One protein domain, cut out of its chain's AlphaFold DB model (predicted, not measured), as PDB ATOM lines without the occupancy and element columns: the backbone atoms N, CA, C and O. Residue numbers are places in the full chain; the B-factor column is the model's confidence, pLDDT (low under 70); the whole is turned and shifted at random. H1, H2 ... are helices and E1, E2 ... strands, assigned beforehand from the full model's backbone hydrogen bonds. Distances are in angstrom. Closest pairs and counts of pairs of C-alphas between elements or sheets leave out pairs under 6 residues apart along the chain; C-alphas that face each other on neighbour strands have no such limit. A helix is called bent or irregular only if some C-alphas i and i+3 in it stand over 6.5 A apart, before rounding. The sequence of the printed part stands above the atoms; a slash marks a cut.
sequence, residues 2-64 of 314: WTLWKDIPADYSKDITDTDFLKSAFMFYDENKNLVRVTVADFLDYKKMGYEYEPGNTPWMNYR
ATOM      1  N   TRP A   2     140.462  65.787  77.961       88.12
ATOM      2  CA  TRP A   2     139.220  65.393  78.639       88.12
ATOM      3  C   TRP A   2     138.468  64.250  77.934       88.12
ATOM      4  O   TRP A   2     138.109  63.280  78.591       88.12
ATOM      5  N   THR A   3     138.295  64.331  76.611       87.81
ATOM      6  CA  THR A   3     137.702  63.255  75.796       87.81
ATOM      7  C   THR A   3     138.463  61.941  75.969       87.81
ATOM      8  O   THR A   3     137.884  60.967  76.422       87.81
ATOM      9  N   LEU A   4     139.784  61.972  75.764       88.50
ATOM     10  CA  LEU A   4     140.663  60.816  75.971       88.50
ATOM     11  C   LEU A   4     140.556  60.234  77.387       88.50
ATOM     12  O   LEU A   4     140.520  59.025  77.531       88.50
ATOM     13  N   TRP A   5     140.480  61.073  78.427       86.62
ATOM     14  CA  TRP A   5     140.372  60.631  79.821       86.62
ATOM     15  C   TRP A   5     139.058  59.898  80.110       86.62
ATOM     16  O   TRP A   5     139.057  58.974  80.915       86.62
ATOM     17  N   LYS A   6     137.954  60.271  79.447       83.19
ATOM     18  CA  LYS A   6     136.682  59.535  79.548       83.19
ATOM     19  C   LYS A   6     136.760  58.138  78.933       83.19
ATOM     20  O   LYS A   6     136.058  57.247  79.394       83.19
ATOM     21  N   ASP A   7     137.612  57.959  77.928       81.75
ATOM     22  CA  ASP A   7     137.778  56.685  77.227       81.75
ATOM     23  C   ASP A   7     138.731  55.719  77.971       81.75
ATOM     24  O   ASP A   7     138.822  54.540  77.627       81.75
ATOM     25  N   ILE A   8     139.433  56.191  79.014       83.06
ATOM     26  CA  ILE A   8     140.260  55.364  79.914       83.06
ATOM     27  C   ILE A   8     139.341  54.529  80.829       83.06
ATOM     28  O   ILE A   8     138.287  55.033  81.226       83.06
ATOM     29  N   PRO A   9     139.721  53.287  81.213       74.62
ATOM     30  CA  PRO A   9     138.931  52.440  82.106       74.62
ATOM     31  C   PRO A   9     138.375  53.156  83.348       74.62
ATOM     32  O   PRO A   9     139.046  53.989  83.964       74.62
ATOM     33  N   ALA A  10     137.157  52.772  83.741       64.69
ATOM     34  CA  ALA A  10     136.354  53.420  84.787       64.69
ATOM     35  C   ALA A  10     137.001  53.444  86.189       64.69
ATOM     36  O   ALA A  10     136.603  54.233  87.048       64.69
ATOM     37  N   ASP A  11     138.022  52.620  86.431       69.00
ATOM     38  CA  ASP A  11     138.808  52.666  87.670       69.00
ATOM     39  C   ASP A  11     139.553  54.007  87.826       69.00
ATOM     40  O   ASP A  11     139.763  54.486  88.945       69.00
ATOM     41  N   TYR A  12     139.885  54.655  86.703       66.56
ATOM     42  CA  TYR A  12     140.564  55.951  86.643       66.56
ATOM     43  C   TYR A  12     139.612  57.108  86.338       66.56
ATOM     44  O   TYR A  12     139.789  58.209  86.870       66.56
ATOM     45  N   SER A  13     138.614  56.870  85.483       69.12
ATOM     46  CA  SER A  13     137.678  57.884  85.012       69.12
ATOM     47  C   SER A  13     136.327  57.758  85.724       69.12
ATOM     48  O   SER A  13     135.638  56.746  85.662       69.12
ATOM     49  N   LYS A  14     135.939  58.804  86.461       74.88
ATOM     50  CA  LYS A  14     134.627  58.887  87.122       74.88
ATOM     51  C   LYS A  14     133.859  60.079  86.586       74.88
ATOM     52  O   LYS A  14     134.368  61.203  86.598       74.88
ATOM     53  N   ASP A  15     132.618  59.842  86.181       77.44
ATOM     54  CA  ASP A  15     131.721  60.920  85.790       77.44
ATOM     55  C   ASP A  15     131.413  61.839  86.973       77.44
ATOM     56  O   ASP A  15     131.218  61.417  88.118       77.44
ATOM     57  N   ILE A  16     131.362  63.138  86.685       83.50
ATOM     58  CA  ILE A  16     131.067  64.151  87.693       83.50
ATOM     59  C   ILE A  16     129.549  64.253  87.837       83.50
ATOM     60  O   ILE A  16     128.874  64.866  87.016       83.50
ATOM     61  N   THR A  17     129.018  63.676  88.912       85.00
ATOM     62  CA  THR A  17     127.578  63.662  89.223       85.00
ATOM     63  C   THR A  17     127.140  64.787  90.165       85.00
ATOM     64  O   THR A  17     125.959  64.898  90.494       85.00
ATOM     65  N   ASP A  18     128.069  65.642  90.610       87.62
ATOM     66  CA  ASP A  18     127.758  66.730  91.539       87.62
ATOM     67  C   ASP A  18     126.811  67.756  90.905       87.62
ATOM     68  O   ASP A  18     127.147  68.451  89.943       87.62
ATOM     69  N   THR A  19     125.629  67.901  91.502       89.25
ATOM     70  CA  THR A  19     124.591  68.818  91.035       89.25
ATOM     71  C   THR A  19     125.050  70.270  91.014       89.25
ATOM     72  O   THR A  19     124.607  71.030  90.153       89.25
ATOM     73  N   ASP A  20     125.914  70.681  91.949       88.94
ATOM     74  CA  ASP A  20     126.387  72.068  92.017       88.94
ATOM     75  C   ASP A  20     127.366  72.370  90.875       88.94
ATOM     76  O   ASP A  20     127.357  73.474  90.321       88.94
ATOM     77  N   PHE A  21     128.182  71.383  90.497       88.69
ATOM     78  CA  PHE A  21     129.057  71.461  89.333       88.69
ATOM     79  C   PHE A  21     128.239  71.487  88.040       88.69
ATOM     80  O   PHE A  21     128.374  72.426  87.262       88.69
ATOM     81  N   LEU A  22     127.313  70.540  87.862       91.12
ATOM     82  CA  LEU A  22     126.473  70.430  86.663       91.12
ATOM     83  C   LEU A  22     125.625  71.681  86.403       91.12
ATOM     84  O   LEU A  22     125.491  72.118  85.262       91.12
ATOM     85  N   LYS A  23     125.086  72.292  87.464       92.38
ATOM     86  CA  LYS A  23     124.278  73.521  87.381       92.38
ATOM     87  C   LYS A  23     125.111  74.801  87.328       92.38
ATOM     88  O   LYS A  23     124.535  75.892  87.266       92.38
ATOM     89  N   SER A  24     126.440  74.709  87.392       92.50
ATOM     90  CA  SER A  24     127.289  75.885  87.221       92.50
ATOM     91  C   SER A  24     127.098  76.431  85.810       92.50
ATOM     92  O   SER A  24     127.090  75.679  84.838       92.50
ATOM     93  N   ALA A  25     126.866  77.738  85.722       93.44
ATOM     94  CA  ALA A  25     126.501  78.402  84.484       93.44
ATOM     95  C   ALA A  25     127.485  79.519  84.151       93.44
ATOM     96  O   ALA A  25     127.956  80.229  85.042       93.44
ATOM     97  N   PHE A  26     127.732  79.685  82.861       94.12
ATOM     98  CA  PHE A  26     128.592  80.710  82.292       94.12
ATOM     99  C   PHE A  26     127.804  81.507  81.253       94.12
ATOM    100  O   PHE A  26     126.754  81.063  80.786       94.12
ATOM    101  N   MET A  27     128.286  82.703  80.927       94.25
ATOM    102  CA  MET A  27     127.674  83.566  79.920       94.25
ATOM    103  C   MET A  27     128.707  83.856  78.839       94.25
ATOM    104  O   MET A  27     129.810  84.298  79.158       94.25
ATOM    105  N   PHE A  28     128.346  83.609  77.585       95.12
ATOM    106  CA  PHE A  28     129.187  83.861  76.418       95.12
ATOM    107  C   PHE A  28     128.396  84.632  75.369       95.12
ATOM    108  O   PHE A  28     127.171  84.548  75.330       95.12
ATOM    109  N   TYR A  29     129.101  85.382  74.531       96.19
ATOM    110  CA  TYR A  29     128.512  85.924  73.315       96.19
ATOM    111  C   TYR A  29     128.622  84.882  72.206       96.19
ATOM    112  O   TYR A  29     129.704  84.327  72.008       96.19
ATOM    113  N   ASP A  30     127.514  84.616  71.521       96.31
ATOM    114  CA  ASP A  30     127.501  83.784  70.319       96.31
ATOM    115  C   ASP A  30     128.028  84.563  69.093       96.31
ATOM    116  O   ASP A  30     128.329  85.763  69.153       96.31
ATOM    117  N   GLU A  31     128.133  83.881  67.957       96.88
ATOM    118  CA  GLU A  31     128.526  84.452  66.666       96.88
ATOM    119  C   GLU A  31     127.604  85.588  66.187       96.88
ATOM    120  O   GLU A  31     128.025  86.462  65.427       96.88
ATOM    121  N   ASN A  32     126.368  85.625  66.687       97.44
ATOM    122  CA  ASN A  32     125.362  86.638  66.391       97.44
ATOM    123  C   ASN A  32     125.367  87.793  67.411       97.44
ATOM    124  O   ASN A  32     124.523  88.686  67.331       97.44
ATOM    125  N   LYS A  33     126.339  87.818  68.338       96.06
ATOM    126  CA  LYS A  33     126.479  88.796  69.431       96.06
ATOM    127  C   LYS A  33     125.339  88.757  70.452       96.06
ATOM    128  O   LYS A  33     125.155  89.717  71.205       96.06
ATOM    129  N   ASN A  34     124.601  87.657  70.532       97.00
ATOM    130  CA  ASN A  34     123.635  87.430  71.593       97.00
ATOM    131  C   ASN A  34     124.347  86.894  72.831       97.00
ATOM    132  O   ASN A  34     125.231  86.042  72.748       97.00
ATOM    133  N   LEU A  35     123.941  87.379  74.002       96.56
ATOM    134  CA  LEU A  35     124.451  86.884  75.272       96.56
ATOM    135  C   LEU A  35     123.707  85.599  75.660       96.56
ATOM    136  O   LEU A  35     122.541  85.641  76.050       96.56
ATOM    137  N   VAL A  36     124.391  84.461  75.583       96.00
ATOM    138  CA  VAL A  36     123.836  83.131  75.855       96.00
ATOM    139  C   VAL A  36     124.339  82.622  77.201       96.00
ATOM    140  O   VAL A  36     125.533  82.659  77.507       96.00
ATOM    141  N   ARG A  37     123.414  82.121  78.025       95.06
ATOM    142  CA  ARG A  37     123.734  81.410  79.265       95.06
ATOM    143  C   ARG A  37     123.797  79.915  78.985       95.06
ATOM    144  O   ARG A  37     122.842  79.346  78.473       95.06
ATOM    145  N   VAL A  38     124.879  79.287  79.418       93.62
ATOM    146  CA  VAL A  38     125.164  77.863  79.202       93.62
ATOM    147  C   VAL A  38     125.513  77.188  80.522       93.62
ATOM    148  O   VAL A  38     126.061  77.845  81.413       93.62
ATOM    149  N   THR A  39     125.198  75.903  80.681       93.81
ATOM    150  CA  THR A  39     125.521  75.149  81.901       93.81
ATOM    151  C   THR A  39     126.559  74.068  81.641       93.81
ATOM    152  O   THR A  39     126.704  73.590  80.524       93.81
ATOM    153  N   VAL A  40     127.299  73.666  82.679       93.06
ATOM    154  CA  VAL A  40     128.312  72.603  82.564       93.06
ATOM    155  C   VAL A  40     127.709  71.294  82.053       93.06
ATOM    156  O   VAL A  40     128.350  70.608  81.261       93.06
ATOM    157  N   ALA A  41     126.485  70.958  82.472       91.25
ATOM    158  CA  ALA A  41     125.795  69.743  82.040       91.25
ATOM    159  C   ALA A  41     125.644  69.648  80.511       91.25
ATOM    160  O   ALA A  41     125.770  68.556  79.958       91.25
ATOM    161  N   ASP A  42     125.444  70.784  79.840       88.69
ATOM    162  CA  ASP A  42     125.259  70.849  78.387       88.69
ATOM    163  C   ASP A  42     126.561  70.530  77.625       88.69
ATOM    164  O   ASP A  42     126.518  70.043  76.499       88.69
ATOM    165  N   PHE A  43     127.724  70.749  78.254       88.12
ATOM    166  CA  PHE A  43     129.051  70.586  77.645       88.12
ATOM    167  C   PHE A  43     129.693  69.214  77.864       88.12
ATOM    168  O   PHE A  43     130.716  68.917  77.248       88.12
ATOM    169  N   LEU A  44     129.147  68.375  78.753       87.56
ATOM    170  CA  LEU A  44     129.750  67.072  79.069       87.56
ATOM    171  C   LEU A  44     129.773  66.112  77.875       87.56
ATOM    172  O   LEU A  44     130.615  65.211  77.834       87.56
ATOM    173  N   ASP A  45     128.858  66.302  76.931       87.62
ATOM    174  CA  ASP A  45     128.749  65.526  75.707       87.62
ATOM    175  C   ASP A  45     129.178  66.385  74.512       87.62
ATOM    176  O   ASP A  45     128.397  67.151  73.947       87.62
ATOM    177  N   TYR A  46     130.448  66.252  74.133       87.38
ATOM    178  CA  TYR A  46     131.033  67.011  73.029       87.38
ATOM    179  C   TYR A  46     130.355  66.713  71.681       87.38
ATOM    180  O   TYR A  46     130.296  67.591  70.823       87.38
ATOM    181  N   LYS A  47     129.752  65.526  71.509       89.38
ATOM    182  CA  LYS A  47     129.056  65.157  70.268       89.38
ATOM    183  C   LYS A  47     127.773  65.958  70.082       89.38
ATOM    184  O   LYS A  47     127.470  66.379  68.969       89.38
ATOM    185  N   LYS A  48     127.055  66.256  71.171       91.69
ATOM    186  CA  LYS A  48     125.882  67.152  71.137       91.69
ATOM    187  C   LYS A  48     126.237  68.590  70.779       91.69
ATOM    188  O   LYS A  48     125.388  69.305  70.258       91.69
ATOM    189  N   MET A  49     127.478  69.001  71.023       90.06
ATOM    190  CA  MET A  49     127.976  70.313  70.611       90.06
ATOM    191  C   MET A  49     128.344  70.376  69.124       90.06
ATOM    192  O   MET A  49     128.675  71.451  68.632       90.06
ATOM    193  N   GLY A  50     128.305  69.246  68.411       92.94
ATOM    194  CA  GLY A  50     128.563  69.194  66.976       92.94
ATOM    195  C   GLY A  50     130.042  69.217  66.594       92.94
ATOM    196  O   GLY A  50     130.352  69.577  65.462       92.94
ATOM    197  N   TYR A  51     130.954  68.839  67.499       92.81
ATOM    198  CA  TYR A  51     132.372  68.673  67.167       92.81
ATOM    199  C   TYR A  51     132.919  67.322  67.640       92.81
ATOM    200  O   TYR A  51     132.401  66.712  68.574       92.81
ATOM    201  N   GLU A  52     133.995  66.865  67.001       92.12
ATOM    202  CA  GLU A  52     134.780  65.692  67.393       92.12
ATOM    203  C   GLU A  52     136.254  65.952  67.049       92.12
ATOM    204  O   GLU A  52     136.569  66.843  66.256       92.12
ATOM    205  N   TYR A  53     137.164  65.219  67.688       91.31
ATOM    206  CA  TYR A  53     138.592  65.313  67.398       91.31
ATOM    207  C   TYR A  53     138.988  64.262  66.366       91.31
ATOM    208  O   TYR A  53     138.516  63.127  66.419       91.31
ATOM    209  N   GLU A  54     139.898  64.625  65.466       92.62
ATOM    210  CA  GLU A  54     140.535  63.655  64.580       92.62
ATOM    211  C   GLU A  54     141.277  62.591  65.417       92.62
ATOM    212  O   GLU A  54     142.026  62.953  66.335       92.62
ATOM    213  N   PRO A  55     141.083  61.289  65.141       87.88
ATOM    214  CA  PRO A  55     141.802  60.232  65.837       87.88
ATOM    215  C   PRO A  55     143.314  60.359  65.621       87.88
ATOM    216  O   PRO A  55     143.814  60.231  64.507       87.88
ATOM    217  N   GLY A  56     144.047  60.592  66.707       87.06
ATOM    218  CA  GLY A  56     145.505  60.679  66.710       87.06
ATOM    219  C   GLY A  56     146.140  59.565  67.535       87.06
ATOM    220  O   GLY A  56     145.522  59.022  68.451       87.06
ATOM    221  N   ASN A  57     147.401  59.246  67.239       88.00
ATOM    222  CA  ASN A  57     148.182  58.326  68.064       88.00
ATOM    223  C   ASN A  57     148.466  58.946  69.448       88.00
ATOM    224  O   ASN A  57     148.882  60.102  69.542       88.00
ATOM    225  N   THR A  58     148.294  58.166  70.516       88.62
ATOM    226  CA  THR A  58     148.529  58.560  71.915       88.62
ATOM    227  C   THR A  58     149.718  57.785  72.506       88.62
ATOM    228  O   THR A  58     149.540  56.906  73.350       88.62
ATOM    229  N   PRO A  59     150.970  58.103  72.108       88.25
ATOM    230  CA  PRO A  59     152.150  57.312  72.483       88.25
ATOM    231  C   PRO A  59     152.418  57.276  73.997       88.25
ATOM    232  O   PRO A  59     153.013  56.328  74.501       88.25
ATOM    233  N   TRP A  60     151.943  58.280  74.736       87.19
ATOM    234  CA  TRP A  60     152.087  58.380  76.189       87.19
ATOM    235  C   TRP A  60     151.187  57.409  76.972       87.19
ATOM    236  O   TRP A  60     151.412  57.213  78.160       87.19
ATOM    237  N   MET A  61     150.202  56.766  76.332       83.75
ATOM    238  CA  MET A  61     149.281  55.833  77.000       83.75
ATOM    239  C   MET A  61     150.001  54.596  77.568       83.75
ATOM    240  O   MET A  61     149.570  54.030  78.567       83.75
ATOM    241  N   ASN A  62     151.126  54.212  76.958       82.12
ATOM    242  CA  ASN A  62     151.963  53.087  77.388       82.12
ATOM    243  C   ASN A  62     153.239  53.539  78.119       82.12
ATOM    244  O   ASN A  62     154.140  52.731  78.336       82.12
ATOM    245  N   TYR A  63     153.339  54.816  78.495       83.88
ATOM    246  CA  TYR A  63     154.528  55.386  79.135       83.88
ATOM    247  C   TYR A  63     154.471  55.237  80.662       83.88
ATOM    248  O   TYR A  63     154.638  56.199  81.411       83.88
ATOM    249  N   ARG A  64     154.176  54.022  81.140       81.25
ATOM    250  CA  ARG A  64     154.246  53.706  82.572       81.25
ATOM    251  C   ARG A  64     155.726  53.602  82.972       81.25
ATOM    252  O   ARG A  64     156.449  52.857  82.305       81.25
TER     253      ARG A  64
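This is residues 2 to 64 of the 314 residues of the protein "BZIP domain-containing protein" of Salvia splendens (UniProt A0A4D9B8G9). A two-stranded hairpin, E1 and E2, makes one end of a loose, open model, with the short helices H2 and H3 at its base. Two long links run from there toward the other end, one back to H1, which lies between them, and one out to H4 at the far end. The printed part has 63 residues, with named elements in the order H1, H2, E1, E2, H3, H4; the sheet E1 - E2 is antiparallel. The class is mixed, helices and strands, with under half of the residues in named elements. The whole is only just loose, close to extended, with a radius of gyration of the C-alphas of 15.5 A and spans of 46 by 28 by 17 A.

H1, residues 2 to 7, is apart from the other named elements. H2, residues 19 to 22, only just touches H3, residues 40 to 43, with 3 pairs of C-alphas within 8 A, the closest those of Leu 22 and Ala 41 at 4.7 A. E1, residues 25 to 29, and E2, residues 35 to 39, form an antiparallel hairpin at 150 degrees; N 28 and O 36 are within hydrogen-bond range at 3.0 A, N 36 and O 28 at 2.8 A. H4, residues 59 to 62, is apart from the other named elements. Each O i to N i+4 pair in H1 is within hydrogen-bond range; H2, H3 and H4 are too short for such a pair.

H1 begins at C-alpha 2 (139.220, 65.393, 78.639) and is 8.9 A long. H2 is 5.0 A long, E1 13.6 A, E2 13.5 A and H3 5.4 A. H4 ends at C-alpha 62 (151.963, 53.087, 77.388); it is neither bent nor irregular, but only just: C-alphas 59 and 62 are 6.5 A apart.

The two C-alphas farthest apart, those of Asn 34 and Arg 64, are 46.8 A apart. The printed part has no cut. The links H1 to H2 and H3 to H4 are long. Residues 10 to 13 have pLDDT under 70.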